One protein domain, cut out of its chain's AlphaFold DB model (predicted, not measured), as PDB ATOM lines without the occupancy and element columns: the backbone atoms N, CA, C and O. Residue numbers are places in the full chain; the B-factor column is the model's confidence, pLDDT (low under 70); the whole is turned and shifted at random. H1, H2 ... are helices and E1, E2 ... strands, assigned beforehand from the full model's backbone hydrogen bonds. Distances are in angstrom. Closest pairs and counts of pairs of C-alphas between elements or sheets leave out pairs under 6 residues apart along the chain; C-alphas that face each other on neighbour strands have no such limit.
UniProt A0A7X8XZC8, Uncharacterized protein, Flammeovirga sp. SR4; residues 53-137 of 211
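What this domain is: This is residues 53 to 137 of the 211 residues of an uncharacterized protein of Flammeovirga sp. SR4 (UniProt A0A7X8XZC8). With little regular structure, loops surround a small antiparallel meander sheet, E1-E2-E3, each strand beside the one before, with helix H1 to one side. Of the 85 printed residues, 25 are in named elements, mixed in class, one helix before three strands. The whole is compact, radius of gyration of the C-alphas 12.0 A, spans 33 by 26 by 22 A.

Where its parts are: Find C-alpha 62 at (45.298, 36.171, -27.679), where H1, residues 62 to 71, begins; its first to last C-alpha distance is 15.3 A. E1 follows at residues 86 to 90, E2 at 97 to 101 and E3 at 113 to 117, ending at C-alpha (57.740, 18.973, -17.991).

How they stand to each other: In hairpin E1 and E2, antiparallel, find N 89 and O 98 within hydrogen-bond range, 2.8 A. In hairpin E2 and E3, antiparallel, find N 99 and O 115, 2.8 A. H1, apart from E2 and E3, has 5 of 6 O i to N i+4 pairs within that range.

The domain as a whole: The printed part has no cut; the link H1 to E1 is long. Find pLDDT under 70 at residues 75 to 85 and 121 to 125.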
ATOM      1  N   THR A  53      49.941  24.935 -30.695       95.75
ATOM      2  CA  THR A  53      48.884  24.846 -29.703       95.75
ATOM      3  C   THR A  53      49.206  23.784 -28.655       95.75
ATOM      4  O   THR A  53      49.708  22.706 -28.945       95.75
ATOM      5  N   ILE A  54      48.876  24.068 -27.399       95.62
ATOM      6  CA  ILE A  54      48.914  23.094 -26.311       95.62
ATOM      7  C   ILE A  54      47.607  23.173 -25.533       95.62
ATOM      8  O   ILE A  54      47.237  24.221 -25.006       95.62
ATOM      9  N   SER A  55      46.870  22.060 -25.475       90.81
ATOM     10  CA  SER A  55      45.636  21.941 -24.674       90.81
ATOM     11  C   SER A  55      44.624  23.084 -24.885       90.81
ATOM     12  O   SER A  55      43.935  23.508 -23.957       90.81
ATOM     13  N   GLY A  56      44.537  23.593 -26.121       88.88
ATOM     14  CA  GLY A  56      43.632  24.677 -26.515       88.88
ATOM     15  C   GLY A  56      44.198  26.101 -26.426       88.88
ATOM     16  O   GLY A  56      43.497  27.031 -26.824       88.88
ATOM     17  N   ILE A  57      45.439  26.283 -25.963       91.38
ATOM     18  CA  ILE A  57      46.150  27.572 -25.938       91.38
ATOM     19  C   ILE A  57      47.099  27.631 -27.134       91.38
ATOM     20  O   ILE A  57      47.906  26.726 -27.302       91.38
ATOM     21  N   SER A  58      47.022  28.685 -27.946       93.19
ATOM     22  CA  SER A  58      47.803  28.850 -29.177       93.19
ATOM     23  C   SER A  58      48.776  30.026 -29.080       93.19
ATOM     24  O   SER A  58      48.403  31.091 -28.583       93.19
ATOM     25  N   LEU A  59      49.996  29.844 -29.603       90.19
ATOM     26  CA  LEU A  59      51.058  30.861 -29.674       90.19
ATOM     27  C   LEU A  59      50.573  32.159 -30.345       90.19
ATOM     28  O   LEU A  59      50.862  33.266 -29.899       90.19
ATOM     29  N   PHE A  60      49.756  32.035 -31.392       84.06
ATOM     30  CA  PHE A  60      49.360  33.163 -32.242       84.06
ATOM     31  C   PHE A  60      47.954  33.699 -31.940       84.06
ATOM     32  O   PHE A  60      47.412  34.488 -32.712       84.06
ATOM     33  N   SER A  61      47.331  33.281 -30.832       87.00
ATOM     34  CA  SER A  61      45.954  33.669 -30.508       87.00
ATOM     35  C   SER A  61      45.795  34.171 -29.079       87.00
ATOM     36  O   SER A  61      45.716  33.393 -28.127       87.00
ATOM     37  N   ILE A  62      45.589  35.484 -28.950       82.50
ATOM     38  CA  ILE A  62      45.298  36.171 -27.679       82.50
ATOM     39  C   ILE A  62      44.025  35.613 -27.009       82.50
ATOM     40  O   ILE A  62      43.919  35.546 -25.782       82.50
ATOM     41  N   ASN A  63      43.046  35.186 -27.812       86.81
ATOM     42  CA  ASN A  63      41.753  34.708 -27.317       86.81
ATOM     43  C   ASN A  63      41.787  33.247 -26.849       86.81
ATOM     44  O   ASN A  63      40.967  32.857 -26.016       86.81
ATOM     45  N   SER A  64      42.730  32.441 -27.352       86.94
ATOM     46  CA  SER A  64      42.832  31.012 -27.018       86.94
ATOM     47  C   SER A  64      43.003  30.779 -25.514       86.94
ATOM     48  O   SER A  64      42.362  29.907 -24.923       86.94
ATOM     49  N   PHE A  65      43.787  31.641 -24.869       84.94
ATOM     50  CA  PHE A  65      44.028  31.589 -23.438       84.94
ATOM     51  C   PHE A  65      42.771  31.885 -22.625       84.94
ATOM     52  O   PHE A  65      42.425  31.114 -21.735       84.94
ATOM     53  N   LYS A  66      42.043  32.955 -22.969       81.25
ATOM     54  CA  LYS A  66      40.798  33.318 -22.280       81.25
ATOM     55  C   LYS A  66      39.777  32.184 -22.363       81.25
ATOM     56  O   LYS A  66      39.254  31.752 -21.344       81.25
ATOM     57  N   ASN A  67      39.580  31.643 -23.564       82.06
ATOM     58  CA  ASN A  67      38.674  30.517 -23.780       82.06
ATOM     59  C   ASN A  67      39.090  29.283 -22.965       82.06
ATOM     60  O   ASN A  67      38.237  28.534 -22.489       82.06
ATOM     61  N   THR A  68      40.397  29.071 -22.801       81.81
ATOM     62  CA  THR A  68      40.932  27.981 -21.984       81.81
ATOM     63  C   THR A  68      40.658  28.215 -20.501       81.81
ATOM     64  O   THR A  68      40.178  27.292 -19.844       81.81
ATOM     65  N   LEU A  69      40.881  29.424 -19.978       79.38
ATOM     66  CA  LEU A  69      40.549  29.764 -18.590       79.38
ATOM     67  C   LEU A  69      39.057  29.559 -18.306       79.38
ATOM     68  O   LEU A  69      38.712  28.877 -17.341       79.38
ATOM     69  N   ASP A  70      38.187  30.062 -19.186       74.94
ATOM     70  CA  ASP A  70      36.732  29.952 -19.049       74.94
ATOM     71  C   ASP A  70      36.276  28.482 -19.073       74.94
ATOM     72  O   ASP A  70      35.540  28.033 -18.191       74.94
ATOM     73  N   ARG A  71      36.774  27.694 -20.040       77.38
ATOM     74  CA  ARG A  71      36.469  26.256 -20.164       77.38
ATOM     75  C   ARG A  71      36.876  25.474 -18.921       77.38
ATOM     76  O   ARG A  71      36.137  24.600 -18.471       77.38
ATOM     77  N   HIS A  72      38.048  25.781 -18.377       75.44
ATOM     78  CA  HIS A  72      38.586  25.089 -17.211       75.44
ATOM     79  C   HIS A  72      38.133  25.723 -15.891       75.44
ATOM     80  O   HIS A  72      38.512  25.232 -14.831       75.44
ATOM     81  N   LYS A  73      37.291  26.768 -15.939       74.00
ATOM     82  CA  LYS A  73      36.823  27.536 -14.775       74.00
ATOM     83  C   LYS A  73      37.979  27.997 -13.880       74.00
ATOM     84  O   LYS A  73      37.862  28.016 -12.655       74.00
ATOM     85  N   ILE A  74      39.103  28.343 -14.500       72.94
ATOM     86  CA  ILE A  74      40.285  28.835 -13.800       72.94
ATOM     87  C   ILE A  74      40.035  30.309 -13.510       72.94
ATOM     88  O   ILE A  74      39.927  31.112 -14.434       72.94
ATOM     89  N   ASN A  75      39.950  30.659 -12.229       64.06
ATOM     90  CA  ASN A  75      39.922  32.047 -11.794       64.06
ATOM     91  C   ASN A  75      41.330  32.422 -11.320       64.06
ATOM     92  O   ASN A  75      41.670  32.136 -10.169       64.06
ATOM     93  N   PRO A  76      42.197  32.968 -12.192       61.84
ATOM     94  CA  PRO A  76      43.482  33.456 -11.730       61.84
ATOM     95  C   PRO A  76      43.214  34.539 -10.683       61.84
ATOM     96  O   PRO A  76      42.458  35.476 -10.929       61.84
ATOM     97  N   ASN A  77      43.815  34.421  -9.503       48.41
ATOM     98  CA  ASN A  77      43.831  35.516  -8.543       48.41
ATOM     99  C   ASN A  77      44.801  36.573  -9.115       48.41
ATOM    100  O   ASN A  77      45.990  36.570  -8.808       48.41
ATOM    101  N   ILE A  78      44.324  37.397 -10.062       52.34
ATOM    102  CA  ILE A  78      45.155  38.330 -10.856       52.34
ATOM    103  C   ILE A  78      45.730  39.469  -9.983       52.34
ATOM    104  O   ILE A  78      46.590  40.214 -10.441       52.34
ATOM    105  N   ASP A  79      45.328  39.583  -8.714       39.69
ATOM    106  CA  ASP A  79      45.855  40.592  -7.781       39.69
ATOM    107  C   ASP A  79      47.209  40.212  -7.151       39.69
ATOM    108  O   ASP A  79      47.840  41.021  -6.467       39.69
ATOM    109  N   GLY A  80      47.707  38.999  -7.402       38.53
ATOM    110  CA  GLY A  80      49.067  38.610  -7.048       38.53
ATOM    111  C   GLY A  80      50.036  39.037  -8.140       38.53
ATOM    112  O   GLY A  80      49.943  38.545  -9.254       38.53
ATOM    113  N   ASN A  81      50.956  39.942  -7.807       41.22
ATOM    114  CA  ASN A  81      52.152  40.342  -8.559       41.22
ATOM    115  C   ASN A  81      52.705  39.197  -9.455       41.22
ATOM    116  O   ASN A  81      53.583  38.445  -9.028       41.22
ATOM    117  N   ILE A  82      52.195  39.042 -10.689       49.25
ATOM    118  CA  ILE A  82      52.776  38.152 -11.705       49.25
ATOM    119  C   ILE A  82      54.057  38.853 -12.125       49.25
ATOM    120  O   ILE A  82      54.073  39.692 -13.024       49.25
ATOM    121  N   LYS A  83      55.109  38.596 -11.353       46.41
ATOM    122  CA  LYS A  83      56.368  39.319 -11.454       46.41
ATOM    123  C   LYS A  83      57.114  38.988 -12.742       46.41
ATOM    124  O   LYS A  83      57.980  39.755 -13.136       46.41
ATOM    125  N   ASP A  84      56.732  37.914 -13.426       55.25
ATOM    126  CA  ASP A  84      57.513  37.369 -14.516       55.25
ATOM    127  C   ASP A  84      56.658  37.061 -15.740       55.25
ATOM    128  O   ASP A  84      55.478  36.728 -15.669       55.25
ATOM    129  N   SER A  85      57.309  37.168 -16.890       65.19
ATOM    130  CA  SER A  85      56.897  36.808 -18.245       65.19
ATOM    131  C   SER A  85      56.369  35.374 -18.437       65.19
ATOM    132  O   SER A  85      56.358  34.891 -19.565       65.19
ATOM    133  N   VAL A  86      55.957  34.670 -17.380       80.69
ATOM    134  CA  VAL A  86      55.643  33.241 -17.385       80.69
ATOM    135  C   VAL A  86      54.367  32.958 -16.591       80.69
ATOM    136  O   VAL A  86      54.256  33.337 -15.428       80.69
ATOM    137  N   PHE A  87      53.421  32.244 -17.200       84.94
ATOM    138  CA  PHE A  87      52.280  31.647 -16.499       84.94
ATOM    139  C   PHE A  87      52.533  30.159 -16.303       84.94
ATOM    140  O   PHE A  87      52.916  29.490 -17.257       84.94
ATOM    141  N   THR A  88      52.268  29.639 -15.107       87.81
ATOM    142  CA  THR A  88      52.530  28.233 -14.771       87.81
ATOM    143  C   THR A  88      51.234  27.522 -14.414       87.81
ATOM    144  O   THR A  88      50.470  27.986 -13.566       87.81
ATOM    145  N   PHE A  89      51.008  26.378 -15.049       88.38
ATOM    146  CA  PHE A  89      49.838  25.536 -14.872       88.38
ATOM    147  C   PHE A  89      50.237  24.120 -14.488       88.38
ATOM    148  O   PHE A  89      51.228  23.606 -14.997       88.38
ATOM    149  N   SER A  90      49.431  23.466 -13.657       90.44
ATOM    150  CA  SER A  90      49.531  22.027 -13.412       90.44
ATOM    151  C   SER A  90      48.348  21.267 -14.008       90.44
ATOM    152  O   SER A  90      47.231  21.792 -14.135       90.44
ATOM    153  N   ASN A  91      48.590  20.018 -14.403       91.31
ATOM    154  CA  ASN A  91      47.515  19.081 -14.728       91.31
ATOM    155  C   ASN A  91      46.771  18.639 -13.447       91.31
ATOM    156  O   ASN A  91      47.165  18.971 -12.324       91.31
ATOM    157  N   ILE A  92      45.683  17.884 -13.604       89.56
ATOM    158  CA  ILE A  92      44.792  17.506 -12.496       89.56
ATOM    159  C   ILE A  92      45.509  16.764 -11.355       89.56
ATOM    160  O   ILE A  92      45.203  16.999 -10.184       89.56
ATOM    161  N   ASP A  93      46.500  15.938 -11.684       89.00
ATOM    162  CA  ASP A  93      47.243  15.132 -10.712       89.00
ATOM    163  C   ASP A  93      48.510  15.835 -10.200       89.00
ATOM    164  O   ASP A  93      49.203  15.308  -9.334       89.00
ATOM    165  N   GLY A  94      48.828  17.025 -10.724       86.94
ATOM    166  CA  GLY A  94      50.050  17.758 -10.390       86.94
ATOM    167  C   GLY A  94      51.334  17.073 -10.862       86.94
ATOM    168  O   GLY A  94      52.399  17.403 -10.364       86.94
ATOM    169  N   GLY A  95      51.226  16.110 -11.781       90.06
ATOM    170  CA  GLY A  95      52.339  15.351 -12.346       90.06
ATOM    171  C   GLY A  95      52.979  15.991 -13.581       90.06
ATOM    172  O   GLY A  95      53.994  15.490 -14.053       90.06
ATOM    173  N   GLN A  96      52.357  17.031 -14.139       93.81
ATOM    174  CA  GLN A  96      52.851  17.774 -15.295       93.81
ATOM    175  C   GLN A  96      52.703  19.270 -15.058       93.81
ATOM    176  O   GLN A  96      51.677  19.728 -14.542       93.81
ATOM    177  N   ILE A  97      53.689  20.020 -15.534       93.31
ATOM    178  CA  ILE A  97      53.724  21.476 -15.507       93.31
ATOM    179  C   ILE A  97      53.752  22.007 -16.928       93.31
ATOM    180  O   ILE A  97      54.556  21.557 -17.736       93.31
ATOM    181  N   LEU A  98      52.887  22.980 -17.207       93.50
ATOM    182  CA  LEU A  98      52.864  23.769 -18.431       93.50
ATOM    183  C   LEU A  98      53.231  25.212 -18.091       93.50
ATOM    184  O   LEU A  98      52.535  25.868 -17.315       93.50
ATOM    185  N   LYS A  99      54.297  25.722 -18.699       91.88
ATOM    186  CA  LYS A  99      54.688  27.128 -18.627       91.88
ATOM    187  C   LYS A  99      54.402  27.818 -19.950       91.88
ATOM    188  O   LYS A  99      54.732  27.290 -21.009       91.88
ATOM    189  N   LEU A 100      53.816  29.008 -19.877       90.88
ATOM    190  CA  LEU A 100      53.537  29.872 -21.020       90.88
ATOM    191  C   LEU A 100      54.394  31.126 -20.910       90.88
ATOM    192  O   LEU A 100      54.203  31.913 -19.984       90.88
ATOM    193  N   TYR A 101      55.312  31.319 -21.849       88.19
ATOM    194  CA  TYR A 101      56.246  32.437 -21.853       88.19
ATOM    195  C   TYR A 101      55.759  33.554 -22.769       88.19
ATOM    196  O   TYR A 101      55.278  33.323 -23.880       88.19
ATOM    197  N   ARG A 102      55.933  34.787 -22.308       84.94
ATOM    198  CA  ARG A 102      55.626  36.020 -23.026       84.94
ATOM    199  C   ARG A 102      56.838  36.942 -23.002       84.94
ATOM    200  O   ARG A 102      57.286  37.341 -21.926       84.94
ATOM    201  N   TYR A 103      57.329  37.351 -24.163       79.06
ATOM    202  CA  TYR A 103      58.423  38.318 -24.236       79.06
ATOM    203  C   TYR A 103      57.959  39.738 -23.892       79.06
ATOM    204  O   TYR A 103      56.769  40.069 -23.950       79.06
ATOM    205  N   GLN A 104      58.906  40.592 -23.499       73.75
ATOM    206  CA  GLN A 104      58.616  42.004 -23.255       73.75
ATOM    207  C   GLN A 104      58.077  42.663 -24.535       73.75
ATOM    208  O   GLN A 104      58.512  42.345 -25.634       73.75
ATOM    209  N   GLY A 105      57.103  43.564 -24.393       72.31
ATOM    210  CA  GLY A 105      56.459  44.247 -25.524       72.31
ATOM    211  C   GLY A 105      55.259  43.514 -26.137       72.31
ATOM    212  O   GLY A 105      54.499  44.132 -26.877       72.31
ATOM    213  N   GLN A 106      55.019  42.245 -25.793       75.56
ATOM    214  CA  GLN A 106      53.857  41.504 -26.293       75.56
ATOM    215  C   GLN A 106      52.551  41.868 -25.578       75.56
ATOM    216  O   GLN A 106      52.530  42.231 -24.393       75.56
ATOM    217  N   ALA A 107      51.434  41.703 -26.291       76.69
ATOM    218  CA  ALA A 107      50.107  41.944 -25.742       76.69
ATOM    219  C   ALA A 107      49.808  41.019 -24.544       76.69
ATOM    220  O   ALA A 107      50.394  39.948 -24.356       76.69
ATOM    221  N   LYS A 108      48.862  41.426 -23.691       77.06
ATOM    222  CA  LYS A 108      48.366  40.562 -22.610       77.06
ATOM    223  C   LYS A 108      47.807  39.265 -23.212       77.06
ATOM    224  O   LYS A 108      47.017  39.330 -24.146       77.06
ATOM    225  N   ASN A 109      48.189  38.118 -22.648       76.56
ATOM    226  CA  ASN A 109      47.805  36.769 -23.097       76.56
ATOM    227  C   ASN A 109      48.319  36.359 -24.491       76.56
ATOM    228  O   ASN A 109      47.836  35.377 -25.050       76.56
ATOM    229  N   GLN A 110      49.277  37.094 -25.055       82.69
ATOM    230  CA  GLN A 110      50.054  36.642 -26.204       82.69
ATOM    231  C   GLN A 110      51.278  35.885 -25.684       82.69
ATOM    232  O   GLN A 110      52.002  36.413 -24.841       82.69
ATOM    233  N   PHE A 111      51.487  34.659 -26.155       88.00
ATOM    234  CA  PHE A 111      52.574  33.792 -25.705       88.00
ATOM    235  C   PHE A 111      53.458  33.422 -26.884       88.00
ATOM    236  O   PHE A 111      52.955  33.142 -27.963       88.00
ATOM    237  N   SER A 112      54.767  33.406 -26.675       89.06
ATOM    238  CA  SER A 112      55.727  33.059 -27.729       89.06
ATOM    239  C   SER A 112      56.267  31.654 -27.603       89.06
ATOM    240  O   SER A 112      56.874  31.150 -28.540       89.06
ATOM    241  N   GLU A 113      56.082  31.024 -26.451       93.12
ATOM    242  CA  GLU A 113      56.712  29.750 -26.171       93.12
ATOM    243  C   GLU A 113      55.958  29.004 -25.075       93.12
ATOM    244  O   GLU A 113      55.463  29.599 -24.110       93.12
ATOM    245  N   PHE A 114      55.899  27.688 -25.235       95.62
ATOM    246  CA  PHE A 114      55.355  26.760 -24.261       95.62
ATOM    247  C   PHE A 114      56.436  25.774 -23.828       95.62
ATOM    248  O   PHE A 114      57.204  25.288 -24.653       95.62
ATOM    249  N   GLU A 115      56.473  25.458 -22.537       95.50
ATOM    250  CA  GLU A 115      57.321  24.411 -21.962       95.50
ATOM    251  C   GLU A 115      56.457  23.462 -21.140       95.50
ATOM    252  O   GLU A 115      55.668  23.905 -20.308       95.50
ATOM    253  N   ILE A 116      56.619  22.163 -21.367       96.25
ATOM    254  CA  ILE A 116      55.937  21.106 -20.636       96.25
ATOM    255  C   ILE A 116      56.994  20.208 -19.998       96.25
ATOM    256  O   ILE A 116      57.928  19.785 -20.681       96.25
ATOM    257  N   SER A 117      56.846  19.889 -18.712       95.69
ATOM    258  CA  SER A 117      57.740  18.973 -17.991       95.69
ATOM    259  C   SER A 117      57.014  18.168 -16.915       95.69
ATOM    260  O   SER A 117      56.001  18.621 -16.382       95.69
ATOM    261  N   ASP A 118      57.556  17.005 -16.555       91.44
ATOM    262  CA  ASP A 118      57.154  16.223 -15.371       91.44
ATOM    263  C   ASP A 118      57.906  16.628 -14.086       91.44
ATOM    264  O   ASP A 118      57.656  16.087 -13.006       91.44
ATOM    265  N   ASP A 119      58.809  17.609 -14.186       82.06
ATOM    266  CA  ASP A 119      59.515  18.183 -13.046       82.06
ATOM    267  C   ASP A 119      58.588  19.068 -12.197       82.06
ATOM    268  O   ASP A 119      58.338  20.243 -12.485       82.06
ATOM    269  N   ASN A 120      58.098  18.477 -11.111       72.06
ATOM    270  CA  ASN A 120      57.189  19.116 -10.164       72.06
ATOM    271  C   ASN A 120      57.913  19.920  -9.074       72.06
ATOM    272  O   ASN A 120      57.252  20.469  -8.192       72.06
ATOM    273  N   SER A 121      59.247  20.044  -9.130       68.94
ATOM    274  CA  SER A 121      60.024  20.843  -8.165       68.94
ATOM    275  C   SER A 121      59.655  22.336  -8.164       68.94
ATOM    276  O   SER A 121      60.005  23.065  -7.239       68.94
ATOM    277  N   ILE A 122      58.915  22.781  -9.184       63.75
ATOM    278  CA  ILE A 122      58.553  24.179  -9.444       63.75
ATOM    279  C   ILE A 122      57.096  24.480  -9.031       63.75
ATOM    280  O   ILE A 122      56.646  25.621  -9.141       63.75
ATOM    281  N   ILE A 123      56.335  23.498  -8.528       65.88
ATOM    282  CA  ILE A 123      54.973  23.754  -8.034       65.88
ATOM    283  C   ILE A 123      55.052  24.634  -6.786       65.88
ATOM    284  O   ILE A 123      55.475  24.192  -5.720       65.88
ATOM    285  N   ASN A 124      54.617  25.884  -6.919       68.12
ATOM    286  CA  ASN A 124      54.493  26.842  -5.826       68.12
ATOM    287  C   ASN A 124      53.062  27.404  -5.773       68.12
ATOM    288  O   ASN A 124      52.213  27.046  -6.588       68.12
ATOM    289  N   GLU A 125      52.784  28.292  -4.814       61.22
ATOM    290  CA  GLU A 125      51.450  28.889  -4.612       61.22
ATOM    291  C   GLU A 125      50.912  29.664  -5.834       61.22
ATOM    292  O   GLU A 125      49.717  29.945  -5.901       61.22
ATOM    293  N   VAL A 126      51.762  29.995  -6.813       72.69
ATOM    294  CA  VAL A 126      51.397  30.743  -8.028       72.69
ATOM    295  C   VAL A 126      50.987  29.805  -9.179       72.69
ATOM    296  O   VAL A 126      50.464  30.261 -10.196       72.69
ATOM    297  N   THR A 127      51.178  28.489  -9.036       79.12
ATOM    298  CA  THR A 127      50.794  27.502 -10.055       79.12
ATOM    299  C   THR A 127      49.277  27.316 -10.110       79.12
ATOM    300  O   THR A 127      48.640  26.895  -9.144       79.12
ATOM    301  N   LEU A 128      48.687  27.571 -11.281       83.38
ATOM    302  CA  LEU A 128      47.252  27.424 -11.514       83.38
ATOM    303  C   LEU A 128      46.899  25.984 -11.894       83.38
ATOM    304  O   LEU A 128      47.439  25.420 -12.844       83.38
ATOM    305  N   LYS A 129      45.939  25.382 -11.196       84.44
ATOM    306  CA  LYS A 129      45.481  24.028 -11.518       84.44
ATOM    307  C   LYS A 129      44.488  24.039 -12.683       84.44
ATOM    308  O   LYS A 129      43.553  24.837 -12.694       84.44
ATOM    309  N   THR A 130      44.673  23.140 -13.647       86.75
ATOM    310  CA  THR A 130      43.753  22.935 -14.781       86.75
ATOM    311  C   THR A 130      42.877  21.693 -14.574       86.75
ATOM    312  O   THR A 130      43.157  20.867 -13.706       86.75
ATOM    313  N   ASN A 131      41.845  21.524 -15.410       87.19
ATOM    314  CA  ASN A 131      41.075  20.269 -15.488       87.19
ATOM    315  C   ASN A 131      41.606  19.316 -16.576       87.19
ATOM    316  O   ASN A 131      40.903  18.387 -16.968       87.19
ATOM    317  N   ASN A 132      42.811  19.560 -17.104       88.31
ATOM    318  CA  ASN A 132      43.440  18.654 -18.060       88.31
ATOM    319  C   ASN A 132      44.084  17.484 -17.313       88.31
ATOM    320  O   ASN A 132      44.789  17.693 -16.324       88.31
ATOM    321  N   ASN A 133      43.888  16.267 -17.817       91.62
ATOM    322  CA  ASN A 133      44.610  15.091 -17.324       91.62
ATOM    323  C   ASN A 133      46.067  15.104 -17.804       91.62
ATOM    324  O   ASN A 133      46.977  14.783 -17.047       91.62
ATOM    325  N   GLU A 134      46.282  15.521 -19.049       94.38
ATOM    326  CA  GLU A 134      47.592  15.621 -19.690       94.38
ATOM    327  C   GLU A 134      47.637  16.877 -20.566       94.38
ATOM    328  O   GLU A 134      46.608  17.296 -21.103       94.38
ATOM    329  N   PHE A 135      48.825  17.450 -20.746       95.69
ATOM    330  CA  PHE A 135      49.061  18.488 -21.744       95.69
ATOM    331  C   PHE A 135      49.469  17.861 -23.079       95.69
ATOM    332  O   PHE A 135      50.461  17.134 -23.147       95.69
ATOM    333  N   ILE A 136      48.697  18.143 -24.132       96.62
ATOM    334  CA  ILE A 136      48.860  17.535 -25.462       96.62
ATOM    335  C   ILE A 136      48.865  18.626 -26.542       96.62
ATOM    336  O   ILE A 136      48.063  19.567 -26.463       96.62
ATOM    337  N   THR A 137      49.779  18.526 -27.516       97.81
ATOM    338  CA  THR A 137      49.826  19.436 -28.677       97.81
ATOM    339  C   THR A 137      48.762  19.091 -29.718       97.81
ATOM    340  O   THR A 137      48.128  18.036 -29.638       97.81
TER     341      THR A 137